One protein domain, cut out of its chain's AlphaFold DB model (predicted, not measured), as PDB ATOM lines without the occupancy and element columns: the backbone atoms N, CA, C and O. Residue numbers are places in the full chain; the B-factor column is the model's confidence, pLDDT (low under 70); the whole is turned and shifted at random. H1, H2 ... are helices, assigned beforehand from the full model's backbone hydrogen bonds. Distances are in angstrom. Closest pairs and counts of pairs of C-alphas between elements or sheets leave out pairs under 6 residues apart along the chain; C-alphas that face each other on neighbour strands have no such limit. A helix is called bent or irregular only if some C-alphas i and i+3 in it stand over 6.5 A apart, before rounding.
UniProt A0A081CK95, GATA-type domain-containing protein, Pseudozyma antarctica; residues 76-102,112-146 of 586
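This is residues 76 to 102 and 112 to 146 of the 586 residues of the protein "GATA-type domain-containing protein" of Pseudozyma antarctica (UniProt A0A081CK95). Two long helices run in roughly opposite directions, side by side but with a gap between them, offset along their length; the longer, H2, reaches well past the first residue of H1, and the last residues of H1 reach past the first of H2. The printed part has 62 residues with two named helices, H1 then H2, no named strand, and is all helix. It is extended, with a radius of gyration of the C-alphas of 17.0 A and spans of 59 by 28 by 7 A.

H2, residues 112 to 146, is the longest helix, and every O i to N i+4 pair in it is within hydrogen-bond range. H1, residues 76 to 102, has 19 of 23 such pairs within range. H1 and H2 are apart, with no C-alpha of the one within 8 A of the other. Residues 114 to 146 of H2 stand free, as do residues 76 to 95 and 97 to 102 of H1.

H2 measures 50.9 A, from C-alpha 112 at (-15.088, 31.225, 40.411) to C-alpha 146 at (-64.229, 30.280, 53.685). H1 measures 38.0 A and begins with C-alpha 76 at (-41.243, 15.759, 60.706). It is neither bent nor irregular, but only just: C-alphas 84 and 87 are 6.4 A apart.

The C-alphas farthest apart, of Asn 102 and Asp 146, are 59.4 A apart. Residues 103 to 111 are not printed, and C-alphas 102 and 112 are 16.0 A apart across this cut. Mean pLDDT of the printed part is 85.8; residues 76 to 79 and 100 to 102 are under 70.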
ATOM      1  N   LEU A  76     -41.260  15.746  62.174       66.12
ATOM      2  CA  LEU A  76     -41.243  15.759  60.706       66.12
ATOM      3  C   LEU A  76     -40.566  17.019  60.142       66.12
ATOM      4  O   LEU A  76     -39.829  16.912  59.160       66.12
ATOM      5  N   LEU A  77     -40.770  18.194  60.748       69.06
ATOM      6  CA  LEU A  77     -40.080  19.437  60.374       69.06
ATOM      7  C   LEU A  77     -38.572  19.352  60.636       69.06
ATOM      8  O   LEU A  77     -37.777  19.737  59.788       69.06
ATOM      9  N   GLU A  78     -38.175  18.788  61.769       69.12
ATOM     10  CA  GLU A  78     -36.783  18.538  62.135       69.12
ATOM     11  C   GLU A  78     -36.132  17.520  61.185       69.12
ATOM     12  O   GLU A  78     -35.054  17.774  60.649       69.12
ATOM     13  N   GLN A  79     -36.815  16.409  60.883       69.38
ATOM     14  CA  GLN A  79     -36.310  15.393  59.956       69.38
ATOM     15  C   GLN A  79     -36.194  15.922  58.518       69.38
ATOM     16  O   GLN A  79     -35.184  15.675  57.864       69.38
ATOM     17  N   THR A  80     -37.180  16.684  58.031       72.88
ATOM     18  CA  THR A  80     -37.111  17.333  56.703       72.88
ATOM     19  C   THR A  80     -36.058  18.435  56.656       72.88
ATOM     20  O   THR A  80     -35.281  18.485  55.711       72.88
ATOM     21  N   TYR A  81     -35.926  19.268  57.689       76.69
ATOM     22  CA  TYR A  81     -34.866  20.279  57.747       76.69
ATOM     23  C   TYR A  81     -33.463  19.645  57.761       76.69
ATOM     24  O   TYR A  81     -32.571  20.074  57.020       76.69
ATOM     25  N   LEU A  82     -33.263  18.584  58.547       78.12
ATOM     26  CA  LEU A  82     -31.993  17.860  58.592       78.12
ATOM     27  C   LEU A  82     -31.674  17.156  57.264       78.12
ATOM     28  O   LEU A  82     -30.519  17.195  56.825       78.12
ATOM     29  N   ASP A  83     -32.662  16.549  56.605       79.38
ATOM     30  CA  ASP A  83     -32.456  15.762  55.384       79.38
ATOM     31  C   ASP A  83     -32.419  16.608  54.097       79.38
ATOM     32  O   ASP A  83     -31.602  16.308  53.221       79.38
ATOM     33  N   ASP A  84     -33.226  17.672  53.999       76.31
ATOM     34  CA  ASP A  84     -33.363  18.520  52.801       76.31
ATOM     35  C   ASP A  84     -32.508  19.801  52.849       76.31
ATOM     36  O   ASP A  84     -32.124  20.314  51.796       76.31
ATOM     37  N   VAL A  85     -32.168  20.322  54.039       74.25
ATOM     38  CA  VAL A  85     -31.371  21.559  54.184       74.25
ATOM     39  C   VAL A  85     -29.972  21.265  54.717       74.25
ATOM     40  O   VAL A  85     -28.978  21.563  54.048       74.25
ATOM     41  N   VAL A  86     -29.860  20.645  55.896       82.38
ATOM     42  CA  VAL A  86     -28.558  20.476  56.567       82.38
ATOM     43  C   VAL A  86     -27.686  19.443  55.851       82.38
ATOM     44  O   VAL A  86     -26.523  19.720  55.548       82.38
ATOM     45  N   ARG A  87     -28.219  18.261  55.523       84.31
ATOM     46  CA  ARG A  87     -27.439  17.183  54.892       84.31
ATOM     47  C   ARG A  87     -26.909  17.561  53.494       84.31
ATOM     48  O   ARG A  87     -25.745  17.239  53.229       84.31
ATOM     49  N   PRO A  88     -27.652  18.263  52.611       82.81
ATOM     50  CA  PRO A  88     -27.110  18.761  51.347       82.81
ATOM     51  C   PRO A  88     -26.078  19.875  51.542       82.81
ATOM     52  O   PRO A  88     -25.043  19.842  50.876       82.81
ATOM     53  N   LEU A  89     -26.294  20.799  52.488       80.56
ATOM     54  CA  LEU A  89     -25.350  21.880  52.792       80.56
ATOM     55  C   LEU A  89     -24.013  21.339  53.327       80.56
ATOM     56  O   LEU A  89     -22.952  21.710  52.827       80.56
ATOM     57  N   VAL A  90     -24.050  20.394  54.271       88.19
ATOM     58  CA  VAL A  90     -22.853  19.702  54.781       88.19
ATOM     59  C   VAL A  90     -22.161  18.921  53.662       88.19
ATOM     60  O   VAL A  90     -20.939  18.990  53.532       88.19
ATOM     61  N   ARG A  91     -22.912  18.221  52.800       86.75
ATOM     62  CA  ARG A  91     -22.333  17.488  51.660       86.75
ATOM     63  C   ARG A  91     -21.682  18.436  50.641       86.75
ATOM     64  O   ARG A  91     -20.633  18.093  50.098       86.75
ATOM     65  N   ALA A  92     -22.249  19.621  50.417       80.50
ATOM     66  CA  ALA A  92     -21.662  20.665  49.578       80.50
ATOM     67  C   ALA A  92     -20.388  21.260  50.202       80.50
ATOM     68  O   ALA A  92     -19.376  21.356  49.512       80.50
ATOM     69  N   LEU A  93     -20.393  21.567  51.504       82.69
ATOM     70  CA  LEU A  93     -19.221  22.052  52.249       82.69
ATOM     71  C   LEU A  93     -18.070  21.039  52.260       82.69
ATOM     72  O   LEU A  93     -16.923  21.406  52.001       82.69
ATOM     73  N   VAL A  94     -18.358  19.757  52.504       87.00
ATOM     74  CA  VAL A  94     -17.351  18.683  52.449       87.00
ATOM     75  C   VAL A  94     -16.807  18.520  51.029       87.00
ATOM     76  O   VAL A  94     -15.595  18.385  50.863       87.00
ATOM     77  N   LYS A  95     -17.663  18.590  49.999       82.44
ATOM     78  CA  LYS A  95     -17.227  18.536  48.595       82.44
ATOM     79  C   LYS A  95     -16.336  19.728  48.233       82.44
ATOM     80  O   LYS A  95     -15.274  19.509  47.664       82.44
ATOM     81  N   ALA A  96     -16.730  20.947  48.606       71.31
ATOM     82  CA  ALA A  96     -15.938  22.155  48.392       71.31
ATOM     83  C   ALA A  96     -14.575  22.059  49.095       71.31
ATOM     84  O   ALA A  96     -13.544  22.343  48.489       71.31
ATOM     85  N   ARG A  97     -14.543  21.586  50.349       76.50
ATOM     86  CA  ARG A  97     -13.289  21.372  51.082       76.50
ATOM     87  C   ARG A  97     -12.383  20.349  50.389       76.50
ATOM     88  O   ARG A  97     -11.203  20.628  50.246       76.50
ATOM     89  N   MET A  98     -12.931  19.220  49.931       76.44
ATOM     90  CA  MET A  98     -12.190  18.191  49.183       76.44
ATOM     91  C   MET A  98     -11.611  18.717  47.861       76.44
ATOM     92  O   MET A  98     -10.490  18.363  47.508       76.44
ATOM     93  N   THR A  99     -12.338  19.576  47.133       72.00
ATOM     94  CA  THR A  99     -11.797  20.217  45.922       72.00
ATOM     95  C   THR A  99     -10.715  21.246  46.257       72.00
ATOM     96  O   THR A  99      -9.677  21.264  45.608       72.00
ATOM     97  N   TYR A 100     -10.894  22.039  47.318       64.44
ATOM     98  CA  TYR A 100      -9.901  23.031  47.744       64.44
ATOM     99  C   TYR A 100      -8.602  22.421  48.286       64.44
ATOM    100  O   TYR A 100      -7.537  22.991  48.070       64.44
ATOM    101  N   THR A 101      -8.654  21.279  48.981       64.69
ATOM    102  CA  THR A 101      -7.437  20.633  49.509       64.69
ATOM    103  C   THR A 101      -6.559  20.009  48.429       64.69
ATOM    104  O   THR A 101      -5.382  19.782  48.687       64.69
ATOM    105  N   ASN A 102      -7.108  19.740  47.240       62.28
ATOM    106  CA  ASN A 102      -6.365  19.135  46.132       62.28
ATOM    107  C   ASN A 102      -5.849  20.166  45.106       62.28
ATOM    108  O   ASN A 102      -4.931  19.842  44.360       62.28
ATOM    109  N   GLN A 112     -14.040  32.074  40.972       81.69
ATOM    110  CA  GLN A 112     -15.088  31.225  40.411       81.69
ATOM    111  C   GLN A 112     -15.978  30.644  41.514       81.69
ATOM    112  O   GLN A 112     -17.200  30.659  41.384       81.69
ATOM    113  N   VAL A 113     -15.398  30.211  42.639       78.94
ATOM    114  CA  VAL A 113     -16.201  29.705  43.764       78.94
ATOM    115  C   VAL A 113     -17.004  30.821  44.432       78.94
ATOM    116  O   VAL A 113     -18.156  30.590  44.791       78.94
ATOM    117  N   TYR A 114     -16.471  32.045  44.534       79.69
ATOM    118  CA  TYR A 114     -17.282  33.193  44.952       79.69
ATOM    119  C   TYR A 114     -18.454  33.434  43.990       79.69
ATOM    120  O   TYR A 114     -19.578  33.606  44.457       79.69
ATOM    121  N   ALA A 115     -18.241  33.369  42.670       87.69
ATOM    122  CA  ALA A 115     -19.317  33.498  41.685       87.69
ATOM    123  C   ALA A 115     -20.371  32.373  41.789       87.69
ATOM    124  O   ALA A 115     -21.570  32.643  41.689       87.69
ATOM    125  N   ASP A 116     -19.953  31.129  42.041       87.19
ATOM    126  CA  ASP A 116     -20.860  29.987  42.208       87.19
ATOM    127  C   ASP A 116     -21.626  30.023  43.543       87.19
ATOM    128  O   ASP A 116     -22.818  29.702  43.575       87.19
ATOM    129  N   LEU A 117     -21.003  30.487  44.632       86.69
ATOM    130  CA  LEU A 117     -21.686  30.761  45.902       86.69
ATOM    131  C   LEU A 117     -22.720  31.883  45.751       86.69
ATOM    132  O   LEU A 117     -23.835  31.768  46.263       86.69
ATOM    133  N   ASP A 118     -22.394  32.934  45.001       88.94
ATOM    134  CA  ASP A 118     -23.314  34.038  44.728       88.94
ATOM    135  C   ASP A 118     -24.480  33.596  43.821       88.94
ATOM    136  O   ASP A 118     -25.635  33.982  44.023       88.94
ATOM    137  N   LYS A 119     -24.219  32.692  42.868       93.56
ATOM    138  CA  LYS A 119     -25.245  32.036  42.044       93.56
ATOM    139  C   LYS A 119     -26.174  31.151  42.882       93.56
ATOM    140  O   LYS A 119     -27.392  31.228  42.708       93.56
ATOM    141  N   LEU A 120     -25.625  30.363  43.813       93.62
ATOM    142  CA  LEU A 120     -26.404  29.570  44.771       93.62
ATOM    143  C   LEU A 120     -27.252  30.462  45.682       93.62
ATOM    144  O   LEU A 120     -28.440  30.195  45.844       93.62
ATOM    145  N   ARG A 121     -26.692  31.564  46.198       93.81
ATOM    146  CA  ARG A 121     -27.423  32.563  46.993       93.81
ATOM    147  C   ARG A 121     -28.627  33.125  46.229       93.81
ATOM    148  O   ARG A 121     -29.737  33.116  46.758       93.81
ATOM    149  N   ARG A 122     -28.438  33.539  44.970       96.50
ATOM    150  CA  ARG A 122     -29.516  34.069  44.110       96.50
ATOM    151  C   ARG A 122     -30.556  33.016  43.709       96.50
ATOM    152  O   ARG A 122     -31.705  33.369  43.455       96.50
ATOM    153  N   GLU A 123     -30.188  31.739  43.583       94.56
ATOM    154  CA  GLU A 123     -31.162  30.655  43.364       94.56
ATOM    155  C   GLU A 123     -31.965  30.367  44.636       94.56
ATOM    156  O   GLU A 123     -33.184  30.235  44.555       94.56
ATOM    157  N   LEU A 124     -31.310  30.356  45.802       95.44
ATOM    158  CA  LEU A 124     -31.946  30.121  47.098       95.44
ATOM    159  C   LEU A 124     -32.924  31.251  47.465       95.44
ATOM    160  O   LEU A 124     -34.030  31.000  47.949       95.44
ATOM    161  N   GLU A 125     -32.575  32.496  47.141       96.75
ATOM    162  CA  GLU A 125     -33.477  33.645  47.253       96.75
ATOM    163  C   GLU A 125     -34.693  33.515  46.315       96.75
ATOM    164  O   GLU A 125     -35.834  33.694  46.750       96.75
ATOM    165  N   ARG A 126     -34.490  33.086  45.059       96.75
ATOM    166  CA  ARG A 126     -35.588  32.783  44.120       96.75
ATOM    167  C   ARG A 126     -36.427  31.569  44.537       96.75
ATOM    168  O   ARG A 126     -37.618  31.524  44.227       96.75
ATOM    169  N   SER A 127     -35.875  30.566  45.226       93.19
ATOM    170  CA  SER A 127     -36.687  29.487  45.813       93.19
ATOM    171  C   SER A 127     -37.488  29.964  47.023       93.19
ATOM    172  O   SER A 127     -38.661  29.620  47.120       93.19
ATOM    173  N   ALA A 128     -36.923  30.821  47.880       93.12
ATOM    174  CA  ALA A 128     -37.652  31.413  49.003       93.12
ATOM    175  C   ALA A 128     -38.805  32.322  48.533       93.12
ATOM    176  O   ALA A 128     -39.892  32.294  49.106       93.12
ATOM    177  N   GLN A 129     -38.610  33.081  47.448       97.12
ATOM    178  CA  GLN A 129     -39.683  33.850  46.804       97.12
ATOM    179  C   GLN A 129     -40.792  32.939  46.245       97.12
ATOM    180  O   GLN A 129     -41.966  33.191  46.507       97.12
ATOM    181  N   ARG A 130     -40.439  31.851  45.541       96.31
ATOM    182  CA  ARG A 130     -41.415  30.855  45.050       96.31
ATOM    183  C   ARG A 130     -42.179  30.167  46.187       96.31
ATOM    184  O   ARG A 130     -43.375  29.943  46.044       96.31
ATOM    185  N   ALA A 131     -41.519  29.870  47.308       93.81
ATOM    186  CA  ALA A 131     -42.162  29.293  48.488       93.81
ATOM    187  C   ALA A 131     -43.208  30.248  49.086       93.81
ATOM    188  O   ALA A 131     -44.355  29.847  49.255       93.81
ATOM    189  N   ARG A 132     -42.852  31.526  49.297       96.38
ATOM    190  CA  ARG A 132     -43.797  32.554  49.776       96.38
ATOM    191  C   ARG A 132     -44.974  32.777  48.821       96.38
ATOM    192  O   ARG A 132     -46.092  32.969  49.279       96.38
ATOM    193  N   HIS A 133     -44.752  32.713  47.506       97.25
ATOM    194  CA  HIS A 133     -45.843  32.796  46.527       97.25
ATOM    195  C   HIS A 133     -46.805  31.602  46.635       97.25
ATOM    196  O   HIS A 133     -48.015  31.788  46.638       97.25
ATOM    197  N   ALA A 134     -46.282  30.378  46.765       95.69
ATOM    198  CA  ALA A 134     -47.108  29.181  46.935       95.69
ATOM    199  C   ALA A 134     -47.867  29.165  48.279       95.69
ATOM    200  O   ALA A 134     -48.962  28.614  48.367       95.69
ATOM    201  N   GLU A 135     -47.303  29.770  49.325       94.62
ATOM    202  CA  GLU A 135     -47.980  30.006  50.606       94.62
ATOM    203  C   GLU A 135     -49.117  31.029  50.449       94.62
ATOM    204  O   GLU A 135     -50.257  30.731  50.800       94.62
ATOM    205  N   GLN A 136     -48.861  32.160  49.786       97.88
ATOM    206  CA  GLN A 136     -49.885  33.160  49.470       97.88
ATOM    207  C   GLN A 136     -51.031  32.589  48.612       97.88
ATOM    208  O   GLN A 136     -52.197  32.861  48.892       97.88
ATOM    209  N   GLU A 137     -50.735  31.751  47.610       97.81
ATOM    210  CA  GLU A 137     -51.762  31.047  46.825       97.81
ATOM    211  C   GLU A 137     -52.615  30.107  47.692       97.81
ATOM    212  O   GLU A 137     -53.819  29.976  47.463       97.81
ATOM    213  N   ARG A 138     -52.020  29.457  48.701       96.12
ATOM    214  CA  ARG A 138     -52.764  28.618  49.651       96.12
ATOM    215  C   ARG A 138     -53.664  29.448  50.559       96.12
ATOM    216  O   ARG A 138     -54.801  29.034  50.775       96.12
ATOM    217  N   ASP A 139     -53.200  30.601  51.028       96.94
ATOM    218  CA  ASP A 139     -54.002  31.523  51.839       96.94
ATOM    219  C   ASP A 139     -55.155  32.137  51.031       96.94
ATOM    220  O   ASP A 139     -56.278  32.238  51.525       96.94
ATOM    221  N   ASP A 140     -54.928  32.482  49.760       97.44
ATOM    222  CA  ASP A 140     -55.990  32.933  48.854       97.44
ATOM    223  C   ASP A 140     -57.012  31.828  48.561       97.44
ATOM    224  O   ASP A 140     -58.217  32.092  48.512       97.44
ATOM    225  N   LEU A 141     -56.571  30.576  48.407       96.62
ATOM    226  CA  LEU A 141     -57.482  29.437  48.285       96.62
ATOM    227  C   LEU A 141     -58.260  29.179  49.583       96.62
ATOM    228  O   LEU A 141     -59.455  28.903  49.500       96.62
ATOM    229  N   ALA A 142     -57.636  29.321  50.756       95.69
ATOM    230  CA  ALA A 142     -58.312  29.216  52.049       95.69
ATOM    231  C   ALA A 142     -59.390  30.302  52.200       95.69
ATOM    232  O   ALA A 142     -60.562  29.970  52.364       95.69
ATOM    233  N   ARG A 143     -59.043  31.580  51.977       96.38
ATOM    234  CA  ARG A 143     -60.004  32.702  51.982       96.38
ATOM    235  C   ARG A 143     -61.176  32.481  51.019       96.38
ATOM    236  O   ARG A 143     -62.320  32.789  51.346       96.38
ATOM    237  N   ARG A 144     -60.915  31.936  49.825       94.44
ATOM    238  CA  ARG A 144     -61.966  31.604  48.849       94.44
ATOM    239  C   ARG A 144     -62.844  30.435  49.292       94.44
ATOM    240  O   ARG A 144     -64.032  30.448  48.978       94.44
ATOM    241  N   LEU A 145     -62.288  29.449  49.993       93.25
ATOM    242  CA  LEU A 145     -63.049  28.338  50.566       93.25
ATOM    243  C   LEU A 145     -63.897  28.785  51.758       93.25
ATOM    244  O   LEU A 145     -65.030  28.335  51.849       93.25
ATOM    245  N   ASP A 146     -63.426  29.709  52.594       92.69
ATOM    246  CA  ASP A 146     -64.229  30.280  53.685       92.69
ATOM    247  C   ASP A 146     -65.414  31.098  53.138       92.69
ATOM    248  O   ASP A 146     -66.552  30.936  53.582       92.69
TER     249      ASP A 146